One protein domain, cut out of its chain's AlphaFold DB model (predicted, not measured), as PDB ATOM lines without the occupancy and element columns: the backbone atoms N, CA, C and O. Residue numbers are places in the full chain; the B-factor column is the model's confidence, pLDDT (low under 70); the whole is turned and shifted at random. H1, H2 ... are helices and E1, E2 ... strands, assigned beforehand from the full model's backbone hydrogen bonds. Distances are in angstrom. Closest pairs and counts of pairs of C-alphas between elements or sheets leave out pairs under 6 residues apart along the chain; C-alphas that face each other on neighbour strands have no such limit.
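This is residues 5 to 29 and 41 to 74 of the 75 residues of an uncharacterized protein of Triticum turgidum subsp. durum (UniProt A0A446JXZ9). A long helix, H1, stands free of a small strand hairpin, E1 and E2, whose onward link folds back to a short helix, H2. The printed part has 59 residues, under half in named elements, ordered H1, E1, E2, H2; its class is mixed, its sheet antiparallel. It is extended, spanning 48 by 40 by 18 A, with radius of gyration of the C-alphas 19.2 A.

H1, residues 5 to 21, is apart from E2, residues 55 to 58, and H2, residues 69 to 72. E1, residues 45 to 48, and E2 form an antiparallel hairpin, N 46 and O 57 within hydrogen-bond range at 2.8 A. The closest C-alphas of E1 and H2, Val 45 and Met 71, are 6.6 A apart. Every O i to N i+4 pair of H1 is within range.

H1 runs 24.6 A from C-alpha 5 at (15.716, -41.296, -20.269); H2 ends at C-alpha 72, (-5.161, -22.573, -43.133).

Residues 30 to 40 are cut out; C-alphas 29 and 41 are 28.9 A apart. Residues 5 to 29 and 41 to 42 have pLDDT under 70.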
ATOM      1  N   ALA A   5      16.936 -42.037 -20.587       59.25
ATOM      2  CA  ALA A   5      15.716 -41.296 -20.269       59.25
ATOM      3  C   ALA A   5      14.787 -41.114 -21.486       59.25
ATOM      4  O   ALA A   5      13.572 -41.272 -21.358       59.25
ATOM      5  N   ALA A   6      15.340 -40.851 -22.675       56.12
ATOM      6  CA  ALA A   6      14.557 -40.725 -23.905       56.12
ATOM      7  C   ALA A   6      13.928 -42.069 -24.315       56.12
ATOM      8  O   ALA A   6      12.769 -42.117 -24.729       56.12
ATOM      9  N   ALA A   7      14.651 -43.176 -24.119       59.22
ATOM     10  CA  ALA A   7      14.128 -44.518 -24.380       59.22
ATOM     11  C   ALA A   7      12.989 -44.901 -23.412       59.22
ATOM     12  O   ALA A   7      11.995 -45.501 -23.826       59.22
ATOM     13  N   ALA A   8      13.092 -44.515 -22.136       58.34
ATOM     14  CA  ALA A   8      12.028 -44.723 -21.153       58.34
ATOM     15  C   ALA A   8      10.778 -43.876 -21.460       58.34
ATOM     16  O   ALA A   8       9.657 -44.379 -21.365       58.34
ATOM     17  N   ALA A   9      10.955 -42.624 -21.898       57.56
ATOM     18  CA  ALA A   9       9.857 -41.757 -22.322       57.56
ATOM     19  C   ALA A   9       9.121 -42.322 -23.548       57.56
ATOM     20  O   ALA A   9       7.890 -42.368 -23.558       57.56
ATOM     21  N   ALA A  10       9.861 -42.839 -24.533       61.81
ATOM     22  CA  ALA A  10       9.285 -43.480 -25.712       61.81
ATOM     23  C   ALA A  10       8.478 -44.741 -25.354       61.81
ATOM     24  O   ALA A  10       7.382 -44.945 -25.875       61.81
ATOM     25  N   ARG A  11       8.967 -45.564 -24.412       60.88
ATOM     26  CA  ARG A  11       8.214 -46.730 -23.918       60.88
ATOM     27  C   ARG A  11       6.933 -46.325 -23.192       60.88
ATOM     28  O   ARG A  11       5.885 -46.909 -23.455       60.88
ATOM     29  N   ARG A  12       6.991 -45.289 -22.352       58.75
ATOM     30  CA  ARG A  12       5.821 -44.780 -21.621       58.75
ATOM     31  C   ARG A  12       4.763 -44.189 -22.556       58.75
ATOM     32  O   ARG A  12       3.573 -44.417 -22.358       58.75
ATOM     33  N   ALA A  13       5.197 -43.489 -23.604       57.19
ATOM     34  CA  ALA A  13       4.320 -42.985 -24.658       57.19
ATOM     35  C   ALA A  13       3.666 -44.130 -25.456       57.19
ATOM     36  O   ALA A  13       2.466 -44.093 -25.725       57.19
ATOM     37  N   GLY A  14       4.426 -45.186 -25.765       60.22
ATOM     38  CA  GLY A  14       3.907 -46.381 -26.437       60.22
ATOM     39  C   GLY A  14       2.877 -47.155 -25.605       60.22
ATOM     40  O   GLY A  14       1.881 -47.634 -26.146       60.22
ATOM     41  N   GLU A  15       3.066 -47.245 -24.287       58.59
ATOM     42  CA  GLU A  15       2.092 -47.862 -23.375       58.59
ATOM     43  C   GLU A  15       0.816 -47.028 -23.215       58.59
ATOM     44  O   GLU A  15      -0.278 -47.597 -23.179       58.59
ATOM     45  N   ALA A  16       0.927 -45.696 -23.179       58.00
ATOM     46  CA  ALA A  16      -0.230 -44.800 -23.169       58.00
ATOM     47  C   ALA A  16      -1.073 -44.958 -24.446       58.00
ATOM     48  O   ALA A  16      -2.298 -45.072 -24.370       58.00
ATOM     49  N   LEU A  17      -0.418 -45.074 -25.607       59.25
ATOM     50  CA  LEU A  17      -1.092 -45.331 -26.879       59.25
ATOM     51  C   LEU A  17      -1.779 -46.708 -26.886       59.25
ATOM     52  O   LEU A  17      -2.941 -46.824 -27.269       59.25
ATOM     53  N   ARG A  18      -1.098 -47.757 -26.399       58.81
ATOM     54  CA  ARG A  18      -1.665 -49.115 -26.314       58.81
ATOM     55  C   ARG A  18      -2.856 -49.208 -25.356       58.81
ATOM     56  O   ARG A  18      -3.802 -49.934 -25.656       58.81
ATOM     57  N   ARG A  19      -2.848 -48.464 -24.244       56.50
ATOM     58  CA  ARG A  19      -4.007 -48.359 -23.338       56.50
ATOM     59  C   ARG A  19      -5.181 -47.615 -23.975       56.50
ATOM     60  O   ARG A  19      -6.317 -48.015 -23.745       56.50
ATOM     61  N   GLY A  20      -4.926 -46.605 -24.809       55.72
ATOM     62  CA  GLY A  20      -5.973 -45.909 -25.567       55.72
ATOM     63  C   GLY A  20      -6.652 -46.792 -26.621       55.72
ATOM     64  O   GLY A  20      -7.866 -46.722 -26.798       55.72
ATOM     65  N   VAL A  21      -5.898 -47.683 -27.273       57.41
ATOM     66  CA  VAL A  21      -6.412 -48.546 -28.354       57.41
ATOM     67  C   VAL A  21      -7.343 -49.659 -27.847       57.41
ATOM     68  O   VAL A  21      -8.278 -50.035 -28.549       57.41
ATOM     69  N   MET A  22      -7.162 -50.159 -26.620       54.09
ATOM     70  CA  MET A  22      -8.000 -51.236 -26.057       54.09
ATOM     71  C   MET A  22      -9.234 -50.755 -25.265       54.09
ATOM     72  O   MET A  22     -10.004 -51.585 -24.787       54.09
ATOM     73  N   GLY A  23      -9.450 -49.440 -25.132       53.16
ATOM     74  CA  GLY A  23     -10.612 -48.857 -24.438       53.16
ATOM     75  C   GLY A  23     -11.774 -48.428 -25.348       53.16
ATOM     76  O   GLY A  23     -12.808 -47.982 -24.862       53.16
ATOM     77  N   GLY A  24     -11.626 -48.546 -26.670       53.31
ATOM     78  CA  GLY A  24     -12.516 -47.915 -27.653       53.31
ATOM     79  C   GLY A  24     -13.740 -48.725 -28.089       53.31
ATOM     80  O   GLY A  24     -14.087 -48.678 -29.264       53.31
ATOM     81  N   ARG A  25     -14.389 -49.495 -27.203       58.06
ATOM     82  CA  ARG A  25     -15.560 -50.329 -27.569       58.06
ATOM     83  C   ARG A  25     -16.934 -49.795 -27.146       58.06
ATOM     84  O   ARG A  25     -17.877 -50.572 -27.115       58.06
ATOM     85  N   TYR A  26     -17.090 -48.495 -26.877       53.66
ATOM     86  CA  TYR A  26     -18.400 -47.940 -26.486       53.66
ATOM     87  C   TYR A  26     -18.679 -46.513 -26.980       53.66
ATOM     88  O   TYR A  26     -19.212 -45.712 -26.227       53.66
ATOM     89  N   LEU A  27     -18.344 -46.157 -28.225       56.41
ATOM     90  CA  LEU A  27     -18.748 -44.849 -28.783       56.41
ATOM     91  C   LEU A  27     -19.385 -44.954 -30.177       56.41
ATOM     92  O   LEU A  27     -19.437 -43.973 -30.909       56.41
ATOM     93  N   SER A  28     -19.931 -46.118 -30.542       50.31
ATOM     94  CA  SER A  28     -20.674 -46.290 -31.803       50.31
ATOM     95  C   SER A  28     -22.043 -45.584 -31.827       50.31
ATOM     96  O   SER A  28     -22.749 -45.682 -32.825       50.31
ATOM     97  N   SER A  29     -22.438 -44.880 -30.759       51.09
ATOM     98  CA  SER A  29     -23.704 -44.130 -30.678       51.09
ATOM     99  C   SER A  29     -23.540 -42.609 -30.664       51.09
ATOM    100  O   SER A  29     -24.508 -41.896 -30.919       51.09
ATOM    101  N   ASP A  41     -16.927 -19.049 -41.529       61.03
ATOM    102  CA  ASP A  41     -17.324 -17.849 -40.822       61.03
ATOM    103  C   ASP A  41     -16.075 -16.985 -40.849       61.03
ATOM    104  O   ASP A  41     -14.997 -17.422 -40.435       61.03
ATOM    105  N   SER A  42     -16.171 -15.806 -41.459       62.94
ATOM    106  CA  SER A  42     -14.992 -14.953 -41.655       62.94
ATOM    107  C   SER A  42     -14.395 -14.508 -40.313       62.94
ATOM    108  O   SER A  42     -13.254 -14.059 -40.269       62.94
ATOM    109  N   ASP A  43     -15.136 -14.722 -39.224       75.38
ATOM    110  CA  ASP A  43     -14.742 -14.480 -37.844       75.38
ATOM    111  C   ASP A  43     -14.025 -15.668 -37.166       75.38
ATOM    112  O   ASP A  43     -13.668 -15.562 -35.992       75.38
ATOM    113  N   GLU A  44     -13.776 -16.797 -37.856       82.75
ATOM    114  CA  GLU A  44     -13.012 -17.932 -37.296       82.75
ATOM    115  C   GLU A  44     -11.527 -17.594 -37.069       82.75
ATOM    116  O   GLU A  44     -10.894 -18.167 -36.175       82.75
ATOM    117  N   VAL A  45     -10.966 -16.673 -37.860       84.12
ATOM    118  CA  VAL A  45      -9.589 -16.172 -37.732       84.12
ATOM    119  C   VAL A  45      -9.625 -14.652 -37.700       84.12
ATOM    120  O   VAL A  45      -9.919 -14.005 -38.700       84.12
ATOM    121  N   LEU A  46      -9.269 -14.071 -36.563       87.88
ATOM    122  CA  LEU A  46      -9.126 -12.630 -36.417       87.88
ATOM    123  C   LEU A  46      -7.687 -12.244 -36.745       87.88
ATOM    124  O   LEU A  46      -6.749 -12.804 -36.183       87.88
ATOM    125  N   VAL A  47      -7.493 -11.292 -37.656       84.62
ATOM    126  CA  VAL A  47      -6.160 -10.749 -37.948       84.62
ATOM    127  C   VAL A  47      -5.993  -9.438 -37.200       84.62
ATOM    128  O   VAL A  47      -6.642  -8.439 -37.502       84.62
ATOM    129  N   GLU A  48      -5.097  -9.440 -36.226       83.81
ATOM    130  CA  GLU A  48      -4.798  -8.304 -35.368       83.81
ATOM    131  C   GLU A  48      -3.401  -7.745 -35.672       83.81
ATOM    132  O   GLU A  48      -2.492  -8.455 -36.105       83.81
ATOM    133  N   GLY A  49      -3.206  -6.450 -35.423       81.56
ATOM    134  CA  GLY A  49      -1.898  -5.800 -35.530       81.56
ATOM    135  C   GLY A  49      -1.664  -4.989 -36.811       81.56
ATOM    136  O   GLY A  49      -2.431  -5.004 -37.773       81.56
ATOM    137  N   LYS A  50      -0.593  -4.187 -36.789       76.75
ATOM    138  CA  LYS A  50      -0.208  -3.285 -37.892       76.75
ATOM    139  C   LYS A  50       0.590  -4.055 -38.946       76.75
ATOM    140  O   LYS A  50       1.100  -5.133 -38.678       76.75
ATOM    141  N   ALA A  51       0.787  -3.475 -40.133       73.12
ATOM    142  CA  ALA A  51       1.542  -4.112 -41.225       73.12
ATOM    143  C   ALA A  51       2.936  -4.652 -40.822       73.12
ATOM    144  O   ALA A  51       3.404  -5.609 -41.422       73.12
ATOM    145  N   SER A  52       3.569  -4.072 -39.794       77.88
ATOM    146  CA  SER A  52       4.876  -4.504 -39.276       77.88
ATOM    147  C   SER A  52       4.832  -5.718 -38.334       77.88
ATOM    148  O   SER A  52       5.875  -6.320 -38.098       77.88
ATOM    149  N   ALA A  53       3.677  -6.047 -37.756       76.56
ATOM    150  CA  ALA A  53       3.487  -7.171 -36.842       76.56
ATOM    151  C   ALA A  53       2.010  -7.578 -36.887       76.56
ATOM    152  O   ALA A  53       1.174  -6.968 -36.217       76.56
ATOM    153  N   ARG A  54       1.703  -8.566 -37.732       83.75
ATOM    154  CA  ARG A  54       0.369  -9.160 -37.868       83.75
ATOM    155  C   ARG A  54       0.317 -10.459 -37.073       83.75
ATOM    156  O   ARG A  54       1.223 -11.280 -37.192       83.75
ATOM    157  N   ALA A  55      -0.731 -10.629 -36.285       86.25
ATOM    158  CA  ALA A  55      -1.039 -11.842 -35.547       86.25
ATOM    159  C   ALA A  55      -2.391 -12.377 -36.020       86.25
ATOM    160  O   ALA A  55      -3.332 -11.612 -36.205       86.25
ATOM    161  N   SER A  56      -2.485 -13.686 -36.215       87.69
ATOM    162  CA  SER A  56      -3.743 -14.374 -36.483       87.69
ATOM    163  C   SER A  56      -4.210 -15.088 -35.215       87.69
ATOM    164  O   SER A  56      -3.489 -15.894 -34.624       87.69
ATOM    165  N   VAL A  57      -5.418 -14.762 -34.774       89.00
ATOM    166  CA  VAL A  57      -6.048 -15.277 -33.562       89.00
ATOM    167  C   VAL A  57      -7.188 -16.199 -33.967       89.00
ATOM    168  O   VAL A  57      -8.124 -15.799 -34.654       89.00
ATOM    169  N   LEU A  58      -7.110 -17.454 -33.537       90.44
ATOM    170  CA  LEU A  58      -8.155 -18.446 -33.777       90.44
ATOM    171  C   LEU A  58      -9.323 -18.182 -32.817       90.44
ATOM    172  O   LEU A  58      -9.143 -18.233 -31.599       90.44
ATOM    173  N   ASN A  59     -10.512 -17.929 -33.353       89.81
ATOM    174  CA  ASN A  59     -11.687 -17.506 -32.595       89.81
ATOM    175  C   ASN A  59     -12.817 -18.544 -32.698       89.81
ATOM    176  O   ASN A  59     -13.914 -18.294 -33.188       89.81
ATOM    177  N   ARG A  60     -12.533 -19.763 -32.226       88.31
ATOM    178  CA  ARG A  60     -13.497 -20.873 -32.172       88.31
ATOM    179  C   ARG A  60     -13.535 -21.495 -30.773       88.31
ATOM    180  O   ARG A  60     -13.217 -22.681 -30.623       88.31
ATOM    181  N   PRO A  61     -13.960 -20.750 -29.736       87.19
ATOM    182  CA  PRO A  61     -13.889 -21.213 -28.349       87.19
ATOM    183  C   PRO A  61     -14.699 -22.495 -28.096       87.19
ATOM    184  O   PRO A  61     -14.251 -23.367 -27.357       87.19
ATOM    185  N   GLY A  62     -15.833 -22.680 -28.786       89.38
ATOM    186  CA  GLY A  62     -16.634 -23.912 -28.715       89.38
ATOM    187  C   GLY A  62     -15.945 -25.168 -29.275       89.38
ATOM    188  O   GLY A  62     -16.411 -26.275 -29.039       89.38
ATOM    189  N   HIS A  63     -14.828 -25.002 -29.990       87.75
ATOM    190  CA  HIS A  63     -14.017 -26.078 -30.567       87.75
ATOM    191  C   HIS A  63     -12.582 -26.070 -30.022       87.75
ATOM    192  O   HIS A  63     -11.682 -26.584 -30.679       87.75
ATOM    193  N   LEU A  64     -12.344 -25.451 -28.856       88.50
ATOM    194  CA  LEU A  64     -11.004 -25.284 -28.275       88.50
ATOM    195  C   LEU A  64     -10.011 -24.594 -29.226       88.50
ATOM    196  O   LEU A  64      -8.816 -24.878 -29.184       88.50
ATOM    197  N   ASN A  65     -10.505 -23.717 -30.107       89.00
ATOM    198  CA  ASN A  65      -9.711 -23.078 -31.157       89.00
ATOM    199  C   ASN A  65      -8.982 -24.089 -32.062       89.00
ATOM    200  O   ASN A  65      -7.885 -23.818 -32.549       89.00
ATOM    201  N   ALA A  66      -9.583 -25.266 -32.277       89.25
ATOM    202  CA  ALA A  66      -9.045 -26.272 -33.179       89.25
ATOM    203  C   ALA A  66      -8.852 -25.692 -34.585       89.25
ATOM    204  O   ALA A  66      -9.749 -25.063 -35.147       89.25
ATOM    205  N   LEU A  67      -7.669 -25.942 -35.141       90.25
ATOM    206  CA  LEU A  67      -7.282 -25.481 -36.464       90.25
ATOM    207  C   LEU A  67      -7.962 -26.336 -37.537       90.25
ATOM    208  O   LEU A  67      -7.881 -27.566 -37.512       90.25
ATOM    209  N   THR A  68      -8.629 -25.682 -38.482       86.81
ATOM    210  CA  THR A  68      -9.333 -26.338 -39.588       86.81
ATOM    211  C   THR A  68      -8.656 -26.048 -40.925       86.81
ATOM    212  O   THR A  68      -7.893 -25.094 -41.073       86.81
ATOM    213  N   THR A  69      -8.953 -26.873 -41.932       86.00
ATOM    214  CA  THR A  69      -8.442 -26.691 -43.301       86.00
ATOM    215  C   THR A  69      -8.813 -25.333 -43.894       86.00
ATOM    216  O   THR A  69      -8.017 -24.752 -44.624       86.00
ATOM    217  N   THR A  70      -9.996 -24.806 -43.577       84.69
ATOM    218  CA  THR A  70     -10.436 -23.491 -44.059       84.69
ATOM    219  C   THR A  70      -9.609 -22.370 -43.445       84.69
ATOM    220  O   THR A  70      -9.185 -21.483 -44.172       84.69
ATOM    221  N   MET A  71      -9.292 -22.443 -42.149       87.12
ATOM    222  CA  MET A  71      -8.457 -21.450 -41.463       87.12
ATOM    223  C   MET A  71      -7.044 -21.387 -42.049       87.12
ATOM    224  O   MET A  71      -6.506 -20.299 -42.196       87.12
ATOM    225  N   ILE A  72      -6.473 -22.527 -42.460       85.25
ATOM    226  CA  ILE A  72      -5.161 -22.573 -43.133       85.25
ATOM    227  C   ILE A  72      -5.150 -21.738 -44.421       85.25
ATOM    228  O   ILE A  72      -4.109 -21.208 -44.783       85.25
ATOM    229  N   MET A  73      -6.285 -21.586 -45.105       83.44
ATOM    230  CA  MET A  73      -6.355 -20.753 -46.311       83.44
ATOM    231  C   MET A  73      -6.332 -19.244 -46.007       83.44
ATOM    232  O   MET A  73      -6.114 -18.457 -46.924       83.44
ATOM    233  N   PHE A  74      -6.564 -18.844 -44.749       74.69
ATOM    234  CA  PHE A  74      -6.588 -17.449 -44.287       74.69
ATOM    235  C   PHE A  74      -5.356 -17.051 -43.452       74.69
ATOM    236  O   PHE A  74      -5.237 -15.882 -43.076       74.69
TER     237      PHE A  74